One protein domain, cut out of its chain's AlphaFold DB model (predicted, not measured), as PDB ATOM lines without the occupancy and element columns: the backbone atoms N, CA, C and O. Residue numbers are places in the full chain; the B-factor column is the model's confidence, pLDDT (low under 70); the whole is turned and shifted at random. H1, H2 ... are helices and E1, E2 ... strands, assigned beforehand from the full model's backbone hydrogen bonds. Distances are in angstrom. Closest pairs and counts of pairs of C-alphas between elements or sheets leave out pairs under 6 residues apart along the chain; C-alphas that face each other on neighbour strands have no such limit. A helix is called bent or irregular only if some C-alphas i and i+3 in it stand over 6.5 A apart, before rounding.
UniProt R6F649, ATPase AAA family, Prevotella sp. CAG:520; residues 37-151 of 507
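AT A GLANCE: This is residues 37 to 151 of the 507 residues of the protein "ATPase AAA family" of Prevotella sp. CAG:520 (UniProt R6F649). A two-stranded hairpin, E1 and E2, sharply bent in both strands, runs out to one end of a compact cluster of short, mostly crossed helices, in which H4 is the middle. H1, H2 and H3 make the end of the cluster away from the hairpin's turn, H5 with H6 and, separately, H7 lie round H4 elsewhere, and the last helix, H8, comes back close to the beginning of H1. The printed part has 115 residues, with eight named helices and two named strands in the order H1 H2 H3 H4 H5 H6 H7 E1 E2 H8; the one sheet, E1 - E2, is antiparallel and the class is mostly helix. The whole is compact, with a radius of gyration of the C-alphas of 13.3 A, and its C-alphas span 39 by 31 by 21 A.

IN THESE COORDINATES: E1 is residues 123 to 130, 19.0 A from first to last C-alpha, with C-alpha 123 at (82.582, -47.366, -204.002). E2 is residues 133 to 140, 20.8 A long, with C-alpha 140 at (83.461, -49.244, -208.084). E1 bends by 62 degrees at residue 126, and E2 bends by 68 degrees at residue 136. The longest helix is H4, residues 75 to 87, 18.9 A. H1 is residues 37 to 47, 15.0 A, and begins at C-alpha 37 at (97.440, -46.507, -213.675). H2 is residues 54 to 59, and H3 is residues 61 to 71, 15.2 A. H5 is residues 93 to 100, H6 residues 104 to 108, and H7 residues 111 to 119, 12.2 A. H8, residues 144 to 149, ends at C-alpha 149 at (92.251, -43.781, -217.133).

HOW THE PARTS SIT: E1 and E2 form an antiparallel hairpin with an angle of 149 degrees between their directions; N 126 and O 137 are 2.7 A apart, and N 130 and O 133 are 2.9 A apart, both within hydrogen-bond range. Residues 91 to 92 pair with residues 137 to 138 of E2, antiparallel, in a short pairing outside the named strands. H4 and E2 come closest at the C-alphas of Met 84 and Lys 139, 6.8 A apart. H7 and E1 come closest at the C-alphas of Val 118 and Ile 124, 5.7 A, while H7 and E2 are near each other, with 5 pairs of C-alphas within 10 A. H4 is the hub, touching four helices. With residues 78 to 83 alone it touches H1, about perpendicular at 82 degrees, the closest C-alphas being those of Leu 40 and Ala 82, 5.7 A. With residues 75 to 78 alone it touches H3, about perpendicular at 83 degrees; the closest C-alphas, of Met 64 and Asn 75, are 6.8 A apart. With residues 76 to 77 alone it touches H7, at 72 degrees only just about perpendicular; the closest C-alphas, of Gln 77 and Glu 113, are 6.0 A apart. With residues 80 to 83 alone it only just touches H5, with 3 pairs of C-alphas within 8 A; the closest, of Ile 83 and Phe 96, are 7.5 A apart. H5 touches H6, closest at the C-alphas of Gly 94 and Arg 104, 5.1 A. H1 touches H3 at a steep tilt of 50 degrees, opposite ways, closest at the C-alphas of Ala 39 and Pro 63, 4.9 A. H1 and H2 form a helical hairpin that only just touches, with 3 pairs of C-alphas within 8 A, closest at those of Gln 46 and Phe 56, 6.3 A. H8 touches no helix, but is close to, not clearly touching, H1, where the C-alphas of Ile 37 and Leu 148 are 6.6 A apart. In H1 to H8 every O i to N i+4 pair is within hydrogen-bond range.

THE WHOLE: The C-alphas farthest apart, of Glu 69 and Asp 132, are 39.8 A apart, and the first and last printed are 7.4 A apart. The printed part has no cut. No link is long; that from H1 to H2 is short and the others are tight. The mean pLDDT of the printed part is 89.0, and residue 132 alone is under 70.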
ATOM      1  N   ILE A  37      97.499 -45.094-213.267       91.38
ATOM      2  CA  ILE A  37      97.440 -46.507-213.675       91.38
ATOM      3  C   ILE A  37      98.754 -47.223-213.360       91.38
ATOM      4  O   ILE A  37      98.739 -48.227-212.666       91.38
ATOM      5  N   THR A  38      99.895 -46.700-213.817       91.62
ATOM      6  CA  THR A  38     101.194 -47.372-213.614       91.62
ATOM      7  C   THR A  38     101.591 -47.479-212.140       91.62
ATOM      8  O   THR A  38     102.307 -48.398-211.756       91.62
ATOM      9  N   ALA A  39     101.156 -46.529-211.309       92.56
ATOM     10  CA  ALA A  39     101.394 -46.585-209.875       92.56
ATOM     11  C   ALA A  39     100.445 -47.583-209.191       92.56
ATOM     12  O   ALA A  39     100.904 -48.347-208.345       92.56
ATOM     13  N   LEU A  40      99.156 -47.609-209.566       93.31
ATOM     14  CA  LEU A  40      98.180 -48.578-209.050       93.31
ATOM     15  C   LEU A  40      98.564 -50.011-209.419       93.31
ATOM     16  O   LEU A  40      98.553 -50.867-208.546       93.31
ATOM     17  N   ASP A  41      98.963 -50.242-210.669       91.56
ATOM     18  CA  ASP A  41      99.449 -51.528-211.181       91.56
ATOM     19  C   ASP A  41     100.629 -52.042-210.343       91.56
ATOM     20  O   ASP A  41     100.615 -53.155-209.822       91.56
ATOM     21  N   ARG A  42     101.601 -51.165-210.056       91.69
ATOM     22  CA  ARG A  42     102.733 -51.514-209.191       91.69
ATOM     23  C   ARG A  42     102.312 -51.843-207.757       91.69
ATOM     24  O   ARG A  42     102.888 -52.745-207.151       91.69
ATOM     25  N   VAL A  43     101.364 -51.097-207.189       93.44
ATOM     26  CA  VAL A  43     100.837 -51.371-205.842       93.44
ATOM     27  C   VAL A  43     100.099 -52.709-205.819       93.44
ATOM     28  O   VAL A  43     100.314 -53.498-204.903       93.44
ATOM     29  N   LEU A  44      99.277 -52.980-206.832       92.81
ATOM     30  CA  LEU A  44      98.502 -54.207-206.979       92.81
ATOM     31  C   LEU A  44      99.406 -55.442-207.070       92.81
ATOM     32  O   LEU A  44      99.227 -56.386-206.295       92.81
ATOM     33  N   ASP A  45     100.414 -55.397-207.944       90.00
ATOM     34  CA  ASP A  45     101.400 -56.466-208.132       90.00
ATOM     35  C   ASP A  45     102.085 -56.854-206.822       90.00
ATOM     36  O   ASP A  45     102.258 -58.031-206.514       90.00
ATOM     37  N   GLN A  46     102.487 -55.853-206.033       91.88
ATOM     38  CA  GLN A  46     103.178 -56.082-204.766       91.88
ATOM     39  C   GLN A  46     102.222 -56.459-203.630       91.88
ATOM     40  O   GLN A  46     102.650 -57.084-202.665       91.88
ATOM     41  N   ALA A  47     100.937 -56.100-203.714       91.25
ATOM     42  CA  ALA A  47      99.957 -56.389-202.670       91.25
ATOM     43  C   ALA A  47      99.548 -57.872-202.639       91.25
ATOM     44  O   ALA A  47      99.162 -58.380-201.579       91.25
ATOM     45  N   ARG A  48      99.656 -58.583-203.766       91.94
ATOM     46  CA  ARG A  48      99.240 -59.983-203.900       91.94
ATOM     47  C   ARG A  48      99.981 -60.897-202.918       91.94
ATOM     48  O   ARG A  48     101.205 -60.955-202.910       91.94
ATOM     49  N   LEU A  49      99.235 -61.621-202.079       91.31
ATOM     50  CA  LEU A  49      99.746 -62.507-201.015       91.31
ATOM     51  C   LEU A  49     100.716 -61.846-200.008       91.31
ATOM     52  O   LEU A  49     101.358 -62.539-199.215       91.31
ATOM     53  N   SER A  50     100.800 -60.513-199.998       91.50
ATOM     54  CA  SER A  50     101.758 -59.745-199.189       91.50
ATOM     55  C   SER A  50     101.407 -59.673-197.707       91.50
ATOM     56  O   SER A  50     102.255 -59.324-196.879       91.50
ATOM     57  N   LYS A  51     100.135 -59.936-197.380       91.94
ATOM     58  CA  LYS A  51      99.529 -59.716-196.063       91.94
ATOM     59  C   LYS A  51      99.692 -58.286-195.536       91.94
ATOM     60  O   LYS A  51      99.593 -58.088-194.329       91.94
ATOM     61  N   LEU A  52      99.951 -57.319-196.424       90.81
ATOM     62  CA  LEU A  52     100.262 -55.927-196.081       90.81
ATOM     63  C   LEU A  52     101.426 -55.808-195.081       90.81
ATOM     64  O   LEU A  52     101.382 -55.006-194.149       90.81
ATOM     65  N   SER A  53     102.446 -56.651-195.261       91.25
ATOM     66  CA  SER A  53     103.654 -56.672-194.431       91.25
ATOM     67  C   SER A  53     104.508 -55.406-194.583       91.25
ATOM     68  O   SER A  53     104.374 -54.657-195.547       91.25
ATOM     69  N   ASP A  54     105.433 -55.180-193.648       91.06
ATOM     70  CA  ASP A  54     106.340 -54.022-193.692       91.06
ATOM     71  C   ASP A  54     107.174 -53.968-194.987       91.06
ATOM     72  O   ASP A  54     107.403 -52.888-195.523       91.06
ATOM     73  N   ASP A  55     107.563 -55.129-195.525       91.19
ATOM     74  CA  ASP A  55     108.314 -55.255-196.784       91.19
ATOM     75  C   ASP A  55     107.503 -54.813-198.015       91.19
ATOM     76  O   ASP A  55     108.028 -54.230-198.966       91.19
ATOM     77  N   PHE A  56     106.187 -55.025-197.978       93.12
ATOM     78  CA  PHE A  56     105.298 -54.495-199.003       93.12
ATOM     79  C   PHE A  56     105.306 -52.964-198.981       93.12
ATOM     80  O   PHE A  56     105.527 -52.338-200.018       93.12
ATOM     81  N   TRP A  57     105.130 -52.358-197.801       93.25
ATOM     82  CA  TRP A  57     105.061 -50.902-197.659       93.25
ATOM     83  C   TRP A  57     106.359 -50.196-198.055       93.25
ATOM     84  O   TRP A  57     106.297 -49.133-198.673       93.25
ATOM     85  N   THR A  58     107.521 -50.784-197.757       91.81
ATOM     86  CA  THR A  58     108.818 -50.253-198.206       91.81
ATOM     87  C   THR A  58     108.965 -50.341-199.724       91.81
ATOM     88  O   THR A  58     109.443 -49.401-200.357       91.81
ATOM     89  N   THR A  59     108.501 -51.432-200.336       89.38
ATOM     90  CA  THR A  59     108.621 -51.652-201.783       89.38
ATOM     91  C   THR A  59     107.717 -50.730-202.607       89.38
ATOM     92  O   THR A  59     108.071 -50.355-203.728       89.38
ATOM     93  N   VAL A  60     106.562 -50.327-202.064       93.06
ATOM     94  CA  VAL A  60     105.601 -49.444-202.748       93.06
ATOM     95  C   VAL A  60     105.644 -47.989-202.277       93.06
ATOM     96  O   VAL A  60     104.799 -47.202-202.693       93.06
ATOM     97  N   GLU A  61     106.619 -47.591-201.456       92.69
ATOM     98  CA  GLU A  61     106.664 -46.261-200.823       92.69
ATOM     99  C   GLU A  61     106.516 -45.107-201.834       92.69
ATOM    100  O   GLU A  61     105.698 -44.202-201.654       92.69
ATOM    101  N   ARG A  62     107.264 -45.162-202.941       91.75
ATOM    102  CA  ARG A  62     107.242 -44.135-203.994       91.75
ATOM    103  C   ARG A  62     105.934 -44.080-204.794       91.75
ATOM    104  O   ARG A  62     105.351 -42.995-204.849       91.75
ATOM    105  N   PRO A  63     105.437 -45.180-205.400       93.06
ATOM    106  CA  PRO A  63     104.149 -45.143-206.093       93.06
ATOM    107  C   PRO A  63     102.996 -44.798-205.138       93.06
ATOM    108  O   PRO A  63     102.083 -44.073-205.527       93.06
ATOM    109  N   MET A  64     103.066 -45.223-203.872       93.88
ATOM    110  CA  MET A  64     102.077 -44.871-202.851       93.88
ATOM    111  C   MET A  64     102.071 -43.367-202.553       93.88
ATOM    112  O   MET A  64     101.004 -42.762-202.475       93.88
ATOM    113  N   ALA A  65     103.244 -42.735-202.428       93.44
ATOM    114  CA  ALA A  65     103.339 -41.293-202.212       93.44
ATOM    115  C   ALA A  65     102.695 -40.495-203.359       93.44
ATOM    116  O   ALA A  65     101.901 -39.594-203.088       93.44
ATOM    117  N   TYR A  66     102.965 -40.882-204.613       93.94
ATOM    118  CA  TYR A  66     102.334 -40.284-205.795       93.94
ATOM    119  C   TYR A  66     100.805 -40.433-205.753       93.94
ATOM    120  O   TYR A  66     100.083 -39.454-205.938       93.94
ATOM    121  N   LEU A  67     100.296 -41.637-205.465       94.12
ATOM    122  CA  LEU A  67      98.855 -41.906-205.445       94.12
ATOM    123  C   LEU A  67      98.122 -41.163-204.326       94.12
ATOM    124  O   LEU A  67      97.036 -40.647-204.565       94.12
ATOM    125  N   ARG A  68      98.711 -41.046-203.132       94.56
ATOM    126  CA  ARG A  68      98.122 -40.260-202.033       94.56
ATOM    127  C   ARG A  68      97.947 -38.794-202.400       94.56
ATOM    128  O   ARG A  68      96.920 -38.211-202.080       94.56
ATOM    129  N   GLU A  69      98.949 -38.215-203.058       92.38
ATOM    130  CA  GLU A  69      98.906 -36.820-203.497       92.38
ATOM    131  C   GLU A  69      97.854 -36.604-204.594       92.38
ATOM    132  O   GLU A  69      97.169 -35.588-204.591       92.38
ATOM    133  N   HIS A  70      97.690 -37.568-205.506       90.44
ATOM    134  CA  HIS A  70      96.814 -37.419-206.672       90.44
ATOM    135  C   HIS A  70      95.370 -37.890-206.454       90.44
ATOM    136  O   HIS A  70      94.485 -37.443-207.182       90.44
ATOM    137  N   LEU A  71      95.126 -38.814-205.519       91.50
ATOM    138  CA  LEU A  71      93.799 -39.383-205.246       91.50
ATOM    139  C   LEU A  71      93.187 -38.892-203.928       91.50
ATOM    140  O   LEU A  71      91.987 -39.056-203.747       91.50
ATOM    141  N   GLU A  72      93.985 -38.313-203.020       91.25
ATOM    142  CA  GLU A  72      93.544 -37.875-201.681       91.25
ATOM    143  C   GLU A  72      92.928 -39.015-200.835       91.25
ATOM    144  O   GLU A  72      91.998 -38.826-200.044       91.25
ATOM    145  N   LEU A  73      93.465 -40.227-201.005       94.19
ATOM    146  CA  LEU A  73      93.051 -41.449-200.310       94.19
ATOM    147  C   LEU A  73      94.142 -41.952-199.356       94.19
ATOM    148  O   LEU A  73      95.330 -41.659-199.528       94.19
ATOM    149  N   THR A  74      93.746 -42.740-198.355       95.50
ATOM    150  CA  THR A  74      94.690 -43.419-197.455       95.50
ATOM    151  C   THR A  74      95.437 -44.543-198.180       95.50
ATOM    152  O   THR A  74      95.015 -45.038-199.227       95.50
ATOM    153  N   ASN A  75      96.554 -44.998-197.605       95.88
ATOM    154  CA  ASN A  75      97.328 -46.111-198.161       95.88
ATOM    155  C   ASN A  75      96.477 -47.378-198.340       95.88
ATOM    156  O   ASN A  75      96.593 -48.069-199.348       95.88
ATOM    157  N   ILE A  76      95.622 -47.679-197.360       95.12
ATOM    158  CA  ILE A  76      94.769 -48.868-197.388       95.12
ATOM    159  C   ILE A  76      93.670 -48.699-198.435       95.12
ATOM    160  O   ILE A  76      93.454 -49.608-199.233       95.12
ATOM    161  N   GLN A  77      93.045 -47.523-198.505       96.25
ATOM    162  CA  GLN A  77      92.047 -47.205-199.528       96.25
ATOM    163  C   GLN A  77      92.592 -47.383-200.944       96.25
ATOM    164  O   GLN A  77      91.905 -47.941-201.795       96.25
ATOM    165  N   ILE A  78      93.836 -46.964-201.190       96.25
ATOM    166  CA  ILE A  78      94.505 -47.126-202.487       96.25
ATOM    167  C   ILE A  78      94.695 -48.607-202.833       96.25
ATOM    168  O   ILE A  78      94.430 -49.003-203.967       96.25
ATOM    169  N   VAL A  79      95.117 -49.437-201.873       96.00
ATOM    170  CA  VAL A  79      95.273 -50.885-202.098       96.00
ATOM    171  C   VAL A  79      93.926 -51.542-202.396       96.00
ATOM    172  O   VAL A  79      93.813 -52.293-203.361       96.00
ATOM    173  N   LEU A  80      92.893 -51.237-201.607       94.62
ATOM    174  CA  LEU A  80      91.547 -51.773-201.820       94.62
ATOM    175  C   LEU A  80      90.994 -51.345-203.187       94.62
ATOM    176  O   LEU A  80      90.472 -52.180-203.925       94.62
ATOM    177  N   LEU A  81      91.164 -50.068-203.549       94.44
ATOM    178  CA  LEU A  81      90.792 -49.528-204.855       94.44
ATOM    179  C   LEU A  81      91.489 -50.280-205.992       94.44
ATOM    180  O   LEU A  81      90.823 -50.667-206.946       94.44
ATOM    181  N   ALA A  82      92.800 -50.515-205.881       94.44
ATOM    182  CA  ALA A  82      93.563 -51.240-206.893       94.44
ATOM    183  C   ALA A  82      93.012 -52.658-207.114       94.44
ATOM    184  O   ALA A  82      92.796 -53.054-208.257       94.44
ATOM    185  N   ILE A  83      92.712 -53.389-206.030       93.69
ATOM    186  CA  ILE A  83      92.137 -54.744-206.102       93.69
ATOM    187  C   ILE A  83      90.788 -54.724-206.835       93.69
ATOM    188  O   ILE A  83      90.549 -55.543-207.715       93.69
ATOM    189  N   MET A  84      89.912 -53.767-206.520       91.81
ATOM    190  CA  MET A  84      88.595 -53.670-207.164       91.81
ATOM    191  C   MET A  84      88.662 -53.244-208.636       91.81
ATOM    192  O   MET A  84      87.808 -53.647-209.425       91.81
ATOM    193  N   VAL A  85      89.653 -52.428-209.015       91.31
ATOM    194  CA  VAL A  85      89.890 -52.062-210.422       91.31
ATOM    195  C   VAL A  85      90.292 -53.283-211.247       91.31
ATOM    196  O   VAL A  85      89.823 -53.401-212.376       91.31
ATOM    197  N   GLU A  86      91.103 -54.181-210.686       90.56
ATOM    198  CA  GLU A  86      91.531 -55.411-211.362       90.56
ATOM    199  C   GLU A  86      90.413 -56.452-211.458       90.56
ATOM    200  O   GLU A  86      90.168 -56.997-212.531       90.56
ATOM    201  N   GLU A  87      89.703 -56.711-210.355       86.94
ATOM    202  CA  GLU A  87      88.644 -57.728-210.330       86.94
ATOM    203  C   GLU A  87      87.491 -57.387-211.285       86.94
ATOM    204  O   GLU A  87      86.878 -58.280-211.872       86.94
ATOM    205  N   GLY A  88      87.167 -56.098-211.445       77.94
ATOM    206  CA  GLY A  88      86.112 -55.615-212.347       77.94
ATOM    207  C   GLY A  88      84.677 -56.004-211.952       77.94
ATOM    208  O   GLY A  88      83.721 -55.486-212.528       77.94
ATOM    209  N   GLU A  89      84.521 -56.866-210.948       80.75
ATOM    210  CA  GLU A  89      83.272 -57.362-210.371       80.75
ATOM    211  C   GLU A  89      83.204 -57.018-208.869       80.75
ATOM    212  O   GLU A  89      84.232 -56.698-208.266       80.75
ATOM    213  N   PRO A  90      82.020 -57.071-208.223       84.12
ATOM    214  CA  PRO A  90      81.914 -56.827-206.787       84.12
ATOM    215  C   PRO A  90      82.798 -57.781-205.967       84.12
ATOM    216  O   PRO A  90      82.686 -59.003-206.088       84.12
ATOM    217  N   VAL A  91      83.630 -57.225-205.083       89.88
ATOM    218  CA  VAL A  91      84.593 -57.976-204.260       89.88
ATOM    219  C   VAL A  91      84.055 -58.136-202.839       89.88
ATOM    220  O   VAL A  91      83.694 -57.152-202.195       89.88
ATOM    221  N   SER A  92      83.997 -59.371-202.333       91.56
ATOM    222  CA  SER A  92      83.617 -59.652-200.941       91.56
ATOM    223  C   SER A  92      84.800 -59.467-199.984       91.56
ATOM    224  O   SER A  92      85.965 -59.479-200.386       91.56
ATOM    225  N   TRP A  93      84.526 -59.433-198.677       92.06
ATOM    226  CA  TRP A  93      85.573 -59.550-197.652       92.06
ATOM    227  C   TRP A  93      86.451 -60.799-197.832       92.06
ATOM    228  O   TRP A  93      87.649 -60.768-197.560       92.06
ATOM    229  N   GLY A  94      85.865 -61.910-198.293       88.69
ATOM    230  CA  GLY A  94      86.612 -63.122-198.627       88.69
ATOM    231  C   GLY A  94      87.548 -62.921-199.818       88.69
ATOM    232  O   GLY A  94      88.703 -63.332-199.735       88.69
ATOM    233  N   GLY A  95      87.082 -62.232-200.864       90.00
ATOM    234  CA  GLY A  95      87.870 -61.903-202.056       90.00
ATOM    235  C   GLY A  95      89.093 -61.038-201.744       90.00
ATOM    236  O   GLY A  95      90.202 -61.378-202.148       90.00
ATOM    237  N   PHE A  96      88.940 -59.991-200.921       92.62
ATOM    238  CA  PHE A  96      90.094 -59.215-200.438       92.62
ATOM    239  C   PHE A  96      91.096 -60.092-199.678       92.62
ATOM    240  O   PHE A  96      92.310 -59.948-199.836       92.62
ATOM    241  N   GLY A  97      90.595 -61.017-198.854       91.69
ATOM    242  CA  GLY A  97      91.431 -61.937-198.089       91.69
ATOM    243  C   GLY A  97      92.216 -62.889-198.987       91.69
ATOM    244  O   GLY A  97      93.414 -63.075-198.777       91.69
ATOM    245  N   GLU A  98      91.564 -63.442-200.010       90.88
ATOM    246  CA  GLU A  98      92.168 -64.324-201.010       90.88
ATOM    247  C   GLU A  98      93.277 -63.614-201.793       90.88
ATOM    248  O   GLU A  98      94.381 -64.152-201.903       90.88
ATOM    249  N   PHE A  99      93.040 -62.372-202.223       92.19
ATOM    250  CA  PHE A  99      94.040 -61.575-202.932       92.19
ATOM    251  C   PHE A  99      95.259 -61.249-202.053       92.19
ATOM    252  O   PHE A  99      96.406 -61.447-202.458       92.19
ATOM    253  N   LEU A 100      95.031 -60.777-200.823       91.69
ATOM    254  CA  LEU A 100      96.097 -60.359-199.901       91.69
ATOM    255  C   LEU A 100      96.783 -61.534-199.183       91.69
ATOM    256  O   LEU A 100      97.812 -61.341-198.533       91.69
ATOM    257  N   GLY A 101      96.231 -62.748-199.263       91.00
ATOM    258  CA  GLY A 101      96.713 -63.918-198.523       91.00
ATOM    259  C   GLY A 101      96.413 -63.860-197.019       91.00
ATOM    260  O   GLY A 101      97.186 -64.379-196.207       91.00
ATOM    261  N   THR A 102      95.311 -63.212-196.630       92.00
ATOM    262  CA  THR A 102      94.883 -63.029-195.230       92.00
ATOM    263  C   THR A 102      93.506 -63.637-194.964       92.00
ATOM    264  O   THR A 102      92.770 -63.994-195.880       92.00
ATOM    265  N   SER A 103      93.144 -63.799-193.688       91.75
ATOM    266  CA  SER A 103      91.805 -64.273-193.328       91.75
ATOM    267  C   SER A 103      90.751 -63.180-193.536       91.75
ATOM    268  O   SER A 103      91.039 -61.995-193.381       91.75
ATOM    269  N   ARG A 104      89.495 -63.580-193.779       90.75
ATOM    270  CA  ARG A 104      88.344 -62.660-193.872       90.75
ATOM    271  C   ARG A 104      88.223 -61.733-192.654       90.75
ATOM    272  O   ARG A 104      87.886 -60.565-192.784       90.75
ATOM    273  N   LEU A 105      88.497 -62.255-191.457       90.62
ATOM    274  CA  LEU A 105      88.439 -61.455-190.232       90.62
ATOM    275  C   LEU A 105      89.508 -60.361-190.220       90.62
ATOM    276  O   LEU A 105      89.241 -59.269-189.743       90.62
ATOM    277  N   ASN A 106      90.691 -60.638-190.775       90.06
ATOM    278  CA  ASN A 106      91.751 -59.643-190.877       90.06
ATOM    279  C   ASN A 106      91.388 -58.527-191.862       90.06
ATOM    280  O   ASN A 106      91.660 -57.366-191.589       90.06
ATOM    281  N   THR A 107      90.741 -58.855-192.983       89.50
ATOM    282  CA  THR A 107      90.293 -57.834-193.942       89.50
ATOM    283  C   THR A 107      89.146 -56.987-193.407       89.50
ATOM    284  O   THR A 107      89.093 -55.799-193.701       89.50
ATOM    285  N   MET A 108      88.263 -57.557-192.579       91.31
ATOM    286  CA  MET A 108      87.176 -56.809-191.931       91.31
ATOM    287  C   MET A 108      87.674 -55.746-190.941       91.31
ATOM    288  O   MET A 108      86.927 -54.827-190.632       91.31
ATOM    289  N   CYS A 109      88.929 -55.814-190.479       92.56
ATOM    290  CA  CYS A 109      89.534 -54.740-189.683       92.56
ATOM    291  C   CYS A 109      89.641 -53.410-190.450       92.56
ATOM    292  O   CYS A 109      89.834 -52.372-189.827       92.56
ATOM    293  N   TYR A 110      89.518 -53.434-191.780       92.25
ATOM    294  CA  TYR A 110      89.540 -52.250-192.643       92.25
ATOM    295  C   TYR A 110      88.131 -51.775-193.031       92.25
ATOM    296  O   TYR A 110      87.965 -51.099-194.045       92.25
ATOM    297  N   SER A 111      87.105 -52.128-192.248       91.94
ATOM    298  CA  SER A 111      85.718 -51.705-192.490       91.94
ATOM    299  C   SER A 111      85.565 -50.192-192.565       91.94
ATOM    300  O   SER A 111      84.936 -49.705-193.498       91.94
ATOM    301  N   GLU A 112      86.206 -49.455-191.656       93.50
ATOM    302  CA  GLU A 112      86.145 -47.989-191.625       93.50
ATOM    303  C   GLU A 112      86.704 -47.362-192.917       93.50
ATOM    304  O   GLU A 112      86.131 -46.414-193.447       93.50
ATOM    305  N   GLU A 113      87.765 -47.941-193.492       95.25
ATOM    306  CA  GLU A 113      88.374 -47.464-194.742       95.25
ATOM    307  C   GLU A 113      87.443 -47.671-195.949       95.25
ATOM    308  O   GLU A 113      87.344 -46.805-196.820       95.25
ATOM    309  N   ILE A 114      86.733 -48.806-196.001       92.12
ATOM    310  CA  ILE A 114      85.725 -49.064-197.040       92.12
ATOM    311  C   ILE A 114      84.507 -48.157-196.857       92.12
ATOM    312  O   ILE A 114      84.013 -47.596-197.835       92.12
ATOM    313  N   GLU A 115      84.022 -47.983-195.628       89.56
ATOM    314  CA  GLU A 115      82.890 -47.102-195.326       89.56
ATOM    315  C   GLU A 115      83.186 -45.641-195.689       89.56
ATOM    316  O   GLU A 115      82.320 -44.946-196.230       89.56
ATOM    317  N   GLU A 116      84.422 -45.181-195.481       92.25
ATOM    318  CA  GLU A 116      84.858 -43.859-195.928       92.25
ATOM    319  C   GLU A 116      84.888 -43.764-197.463       92.25
ATOM    320  O   GLU A 116      84.411 -42.773-198.018       92.25
ATOM    321  N   LEU A 117      85.364 -44.792-198.177       91.56
ATOM    322  CA  LEU A 117      85.320 -44.822-199.647       91.56
ATOM    323  C   LEU A 117      83.894 -44.838-200.206       91.56
ATOM    324  O   LEU A 117      83.635 -44.199-201.229       91.56
ATOM    325  N   VAL A 118      82.966 -45.527-199.538       87.00
ATOM    326  CA  VAL A 118      81.534 -45.501-199.875       87.00
ATOM    327  C   VAL A 118      80.956 -44.107-199.630       87.00
ATOM    328  O   VAL A 118      80.236 -43.576-200.471       87.00
ATOM    329  N   THR A 119      81.339 -43.458-198.530       84.88
ATOM    330  CA  THR A 119      80.901 -42.095-198.191       84.88
ATOM    331  C   THR A 119      81.446 -41.062-199.183       84.88
ATOM    332  O   THR A 119      80.719 -40.177-199.630       84.88
ATOM    333  N   LYS A 120      82.710 -41.204-199.603       86.19
ATOM    334  CA  LYS A 120      83.322 -40.418-200.688       86.19
ATOM    335  C   LYS A 120      82.822 -40.833-202.081       86.19
ATOM    336  O   LYS A 120      83.264 -40.248-203.066       86.19
ATOM    337  N   ARG A 121      81.929 -41.828-202.176       86.00
ATOM    338  CA  ARG A 121      81.350 -42.385-203.410       86.00
ATOM    339  C   ARG A 121      82.363 -42.930-204.414       86.00
ATOM    340  O   ARG A 121      82.071 -43.015-205.596       86.00
ATOM    341  N   TRP A 122      83.548 -43.331-203.970       90.00
ATOM    342  CA  TRP A 122      84.447 -44.120-204.817       90.00
ATOM    343  C   TRP A 122      83.906 -45.536-205.018       90.00
ATOM    344  O   TRP A 122      84.149 -46.156-206.053       90.00
ATOM    345  N   LEU A 123      83.156 -46.029-204.030       88.44
ATOM    346  CA  LEU A 123      82.582 -47.366-204.002       88.44
ATOM    347  C   LEU A 123      81.081 -47.329-203.741       88.44
ATOM    348  O   LEU A 123      80.562 -46.422-203.092       88.44
ATOM    349  N   ILE A 124      80.422 -48.396-204.167       82.12
ATOM    350  CA  ILE A 124      79.043 -48.742-203.845       82.12
ATOM    351  C   ILE A 124      79.026 -50.156-203.245       82.12
ATOM    352  O   ILE A 124      79.860 -50.995-203.599       82.12
ATOM    353  N   LYS A 125      78.111 -50.436-202.311       83.12
ATOM    354  CA  LYS A 125      77.968 -51.781-201.720       83.12
ATOM    355  C   LYS A 125      77.395 -52.756-202.750       83.12
ATOM    356  O   LYS A 125      77.029 -52.355-203.843       83.12
ATOM    357  N   GLY A 126      77.346 -54.052-202.500       74.44
ATOM    358  CA  GLY A 126      76.689 -54.962-203.428       74.44
ATOM    359  C   GLY A 126      76.860 -56.432-203.178       74.44
ATOM    360  O   GLY A 126      77.524 -56.845-202.239       74.44
ATOM    361  N   ALA A 127      76.236 -57.230-204.038       72.75
ATOM    362  CA  ALA A 127      76.311 -58.677-203.955       72.75
ATOM    363  C   ALA A 127      77.566 -59.187-204.678       72.75
ATOM    364  O   ALA A 127      77.657 -59.137-205.903       72.75
ATOM    365  N   ALA A 128      78.518 -59.716-203.915       79.94
ATOM    366  CA  ALA A 128      79.681 -60.416-204.443       79.94
ATOM    367  C   ALA A 128      79.438 -61.929-204.434       79.94
ATOM    368  O   ALA A 128      78.966 -62.496-203.445       79.94
ATOM    369  N   HIS A 129      79.759 -62.602-205.538       77.06
ATOM    370  CA  HIS A 129      79.602 -64.050-205.650       77.06
ATOM    371  C   HIS A 129      80.818 -64.778-205.061       77.06
ATOM    372  O   HIS A 129      81.911 -64.728-205.622       77.06
ATOM    373  N   GLU A 130      80.619 -65.545-203.990       78.38
ATOM    374  CA  GLU A 130      81.671 -66.319-203.325       78.38
ATOM    375  C   GLU A 130      81.139 -67.704-202.900       78.38
ATOM    376  O   GLU A 130      80.153 -67.822-202.171       78.38
ATOM    377  N   ARG A 131      81.830 -68.776-203.327       73.75
ATOM    378  CA  ARG A 131      81.541 -70.189-202.973       73.75
ATOM    379  C   ARG A 131      80.079 -70.612-203.203       73.75
ATOM    380  O   ARG A 131      79.435 -71.133-202.297       73.75
ATOM    381  N   ASP A 132      79.580 -70.399-204.421       68.62
ATOM    382  CA  ASP A 132      78.213 -70.747-204.855       68.62
ATOM    383  C   ASP A 132      77.085 -70.026-204.078       68.62
ATOM    384  O   ASP A 132      75.933 -70.460-204.099       68.62
ATOM    385  N   SER A 133      77.402 -68.915-203.406       71.88
ATOM    386  CA  SER A 133      76.445 -68.041-202.722       71.88
ATOM    387  C   SER A 133      76.816 -66.570-202.929       71.88
ATOM    388  O   SER A 133      77.936 -66.248-203.326       71.88
ATOM    389  N   TYR A 134      75.882 -65.669-202.643       71.81
ATOM    390  CA  TYR A 134      76.137 -64.230-202.616       71.81
ATOM    391  C   TYR A 134      76.437 -63.770-201.192       71.81
ATOM    392  O   TYR A 134      75.840 -64.263-200.232       71.81
ATOM    393  N   TRP A 135      77.378 -62.842-201.076       78.75
ATOM    394  CA  TRP A 135      77.819 -62.224-199.831       78.75
ATOM    395  C   TRP A 135      77.859 -60.706-199.997       78.75
ATOM    396  O   TRP A 135      77.861 -60.206-201.124       78.75
ATOM    397  N   GLU A 136      77.931 -59.981-198.879       80.50
ATOM    398  CA  GLU A 136      78.244 -58.550-198.906       80.50
ATOM    399  C   GLU A 136      79.597 -58.336-199.600       80.50
ATOM    400  O   GLU A 136      80.602 -58.987-199.282       80.50
ATOM    401  N   GLY A 137      79.602 -57.423-200.559       86.06
ATOM    402  CA  GLY A 137      80.767 -56.997-201.304       86.06
ATOM    403  C   GLY A 137      80.658 -55.552-201.759       86.06
ATOM    404  O   GLY A 137      79.724 -54.831-201.409       86.06
ATOM    405  N   PHE A 138      81.657 -55.121-202.518       88.50
ATOM    406  CA  PHE A 138      81.865 -53.721-202.864       88.50
ATOM    407  C   PHE A 138      82.271 -53.604-204.329       88.50
ATOM    408  O   PHE A 138      83.059 -54.406-204.827       88.50
ATOM    409  N   LYS A 139      81.715 -52.612-205.022       86.69
ATOM    410  CA  LYS A 139      81.931 -52.340-206.446       86.69
ATOM    411  C   LYS A 139      82.364 -50.888-206.630       86.69
ATOM    412  O   LYS A 139      82.016 -50.027-205.826       86.69
ATOM    413  N   LEU A 140      83.107 -50.611-207.697       87.25
ATOM    414  CA  LEU A 140      83.461 -49.244-208.084       87.25
ATOM    415  C   LEU A 140      82.224 -48.458-208.540       87.25
ATOM    416  O   LEU A 140      81.414 -48.963-209.319       87.25
ATOM    417  N   GLU A 141      82.118 -47.204-208.101       83.25
ATOM    418  CA  GLU A 141      81.104 -46.264-208.591       83.25
ATOM    419  C   GLU A 141      81.297 -45.961-210.090       83.25
ATOM    420  O   GLU A 141      82.405 -46.037-210.647       83.25
ATOM    421  N   HIS A 142      80.207 -45.593-210.768       76.44
ATOM    422  CA  HIS A 142      80.271 -45.246-212.181       76.44
ATOM    423  C   HIS A 142      81.199 -44.043-212.421       76.44
ATOM    424  O   HIS A 142      81.116 -43.006-211.769       76.44
ATOM    425  N   GLY A 143      82.090 -44.171-213.407       77.69
ATOM    426  CA  GLY A 143      83.025 -43.111-213.791       77.69
ATOM    427  C   GLY A 143      84.386 -43.159-213.091       77.69
ATOM    428  O   GLY A 143      85.320 -42.552-213.618       77.69
ATOM    429  N   VAL A 144      84.557 -43.934-212.011       88.00
ATOM    430  CA  VAL A 144      85.853 -44.090-211.314       88.00
ATOM    431  C   VAL A 144      86.935 -44.591-212.270       88.00
ATOM    432  O   VAL A 144      87.940 -43.917-212.476       88.00
ATOM    433  N   VAL A 145      86.698 -45.716-212.951       85.19
ATOM    434  CA  VAL A 145      87.650 -46.291-213.925       85.19
ATOM    435  C   VAL A 145      87.988 -45.294-215.040       85.19
ATOM    436  O   VAL A 145      89.138 -45.175-215.464       85.19
ATOM    437  N   THR A 146      86.996 -44.526-215.496       83.38
ATOM    438  CA  THR A 146      87.200 -43.494-216.519       83.38
ATOM    439  C   THR A 146      88.088 -42.361-216.000       83.38
ATOM    440  O   THR A 146      88.995 -41.939-216.717       83.38
ATOM    441  N   ALA A 147      87.883 -41.895-214.764       87.25
ATOM    442  CA  ALA A 147      88.720 -40.872-214.136       87.25
ATOM    443  C   ALA A 147      90.178 -41.342-213.998       87.25
ATOM    444  O   ALA A 147      91.090 -40.648-214.463       87.25
ATOM    445  N   LEU A 148      90.382 -42.563-213.486       90.94
ATOM    446  CA  LEU A 148      91.705 -43.180-213.348       90.94
ATOM    447  C   LEU A 148      92.424 -43.281-214.704       90.94
ATOM    448  O   LEU A 148      93.588 -42.896-214.820       90.94
ATOM    449  N   ARG A 149      91.712 -43.697-215.763       88.56
ATOM    450  CA  ARG A 149      92.251 -43.781-217.133       88.56
ATOM    451  C   ARG A 149      92.709 -42.439-217.693       88.56
ATOM    452  O   ARG A 149      93.645 -42.388-218.487       88.56
ATOM    453  N   HIS A 150      92.060 -41.351-217.294       88.94
ATOM    454  CA  HIS A 150      92.427 -40.000-217.711       88.94
ATOM    455  C   HIS A 150      93.448 -39.329-216.781       88.94
ATOM    456  O   HIS A 150      93.683 -38.130-216.930       88.94
ATOM    457  N   ASN A 151      94.072 -40.087-215.869       88.38
ATOM    458  CA  ASN A 151      95.036 -39.601-214.881       88.38
ATOM    459  C   ASN A 151      94.472 -38.448-214.024       88.38
ATOM    460  O   ASN A 151      95.150 -37.448-213.796       88.38
TER     461      ASN A 151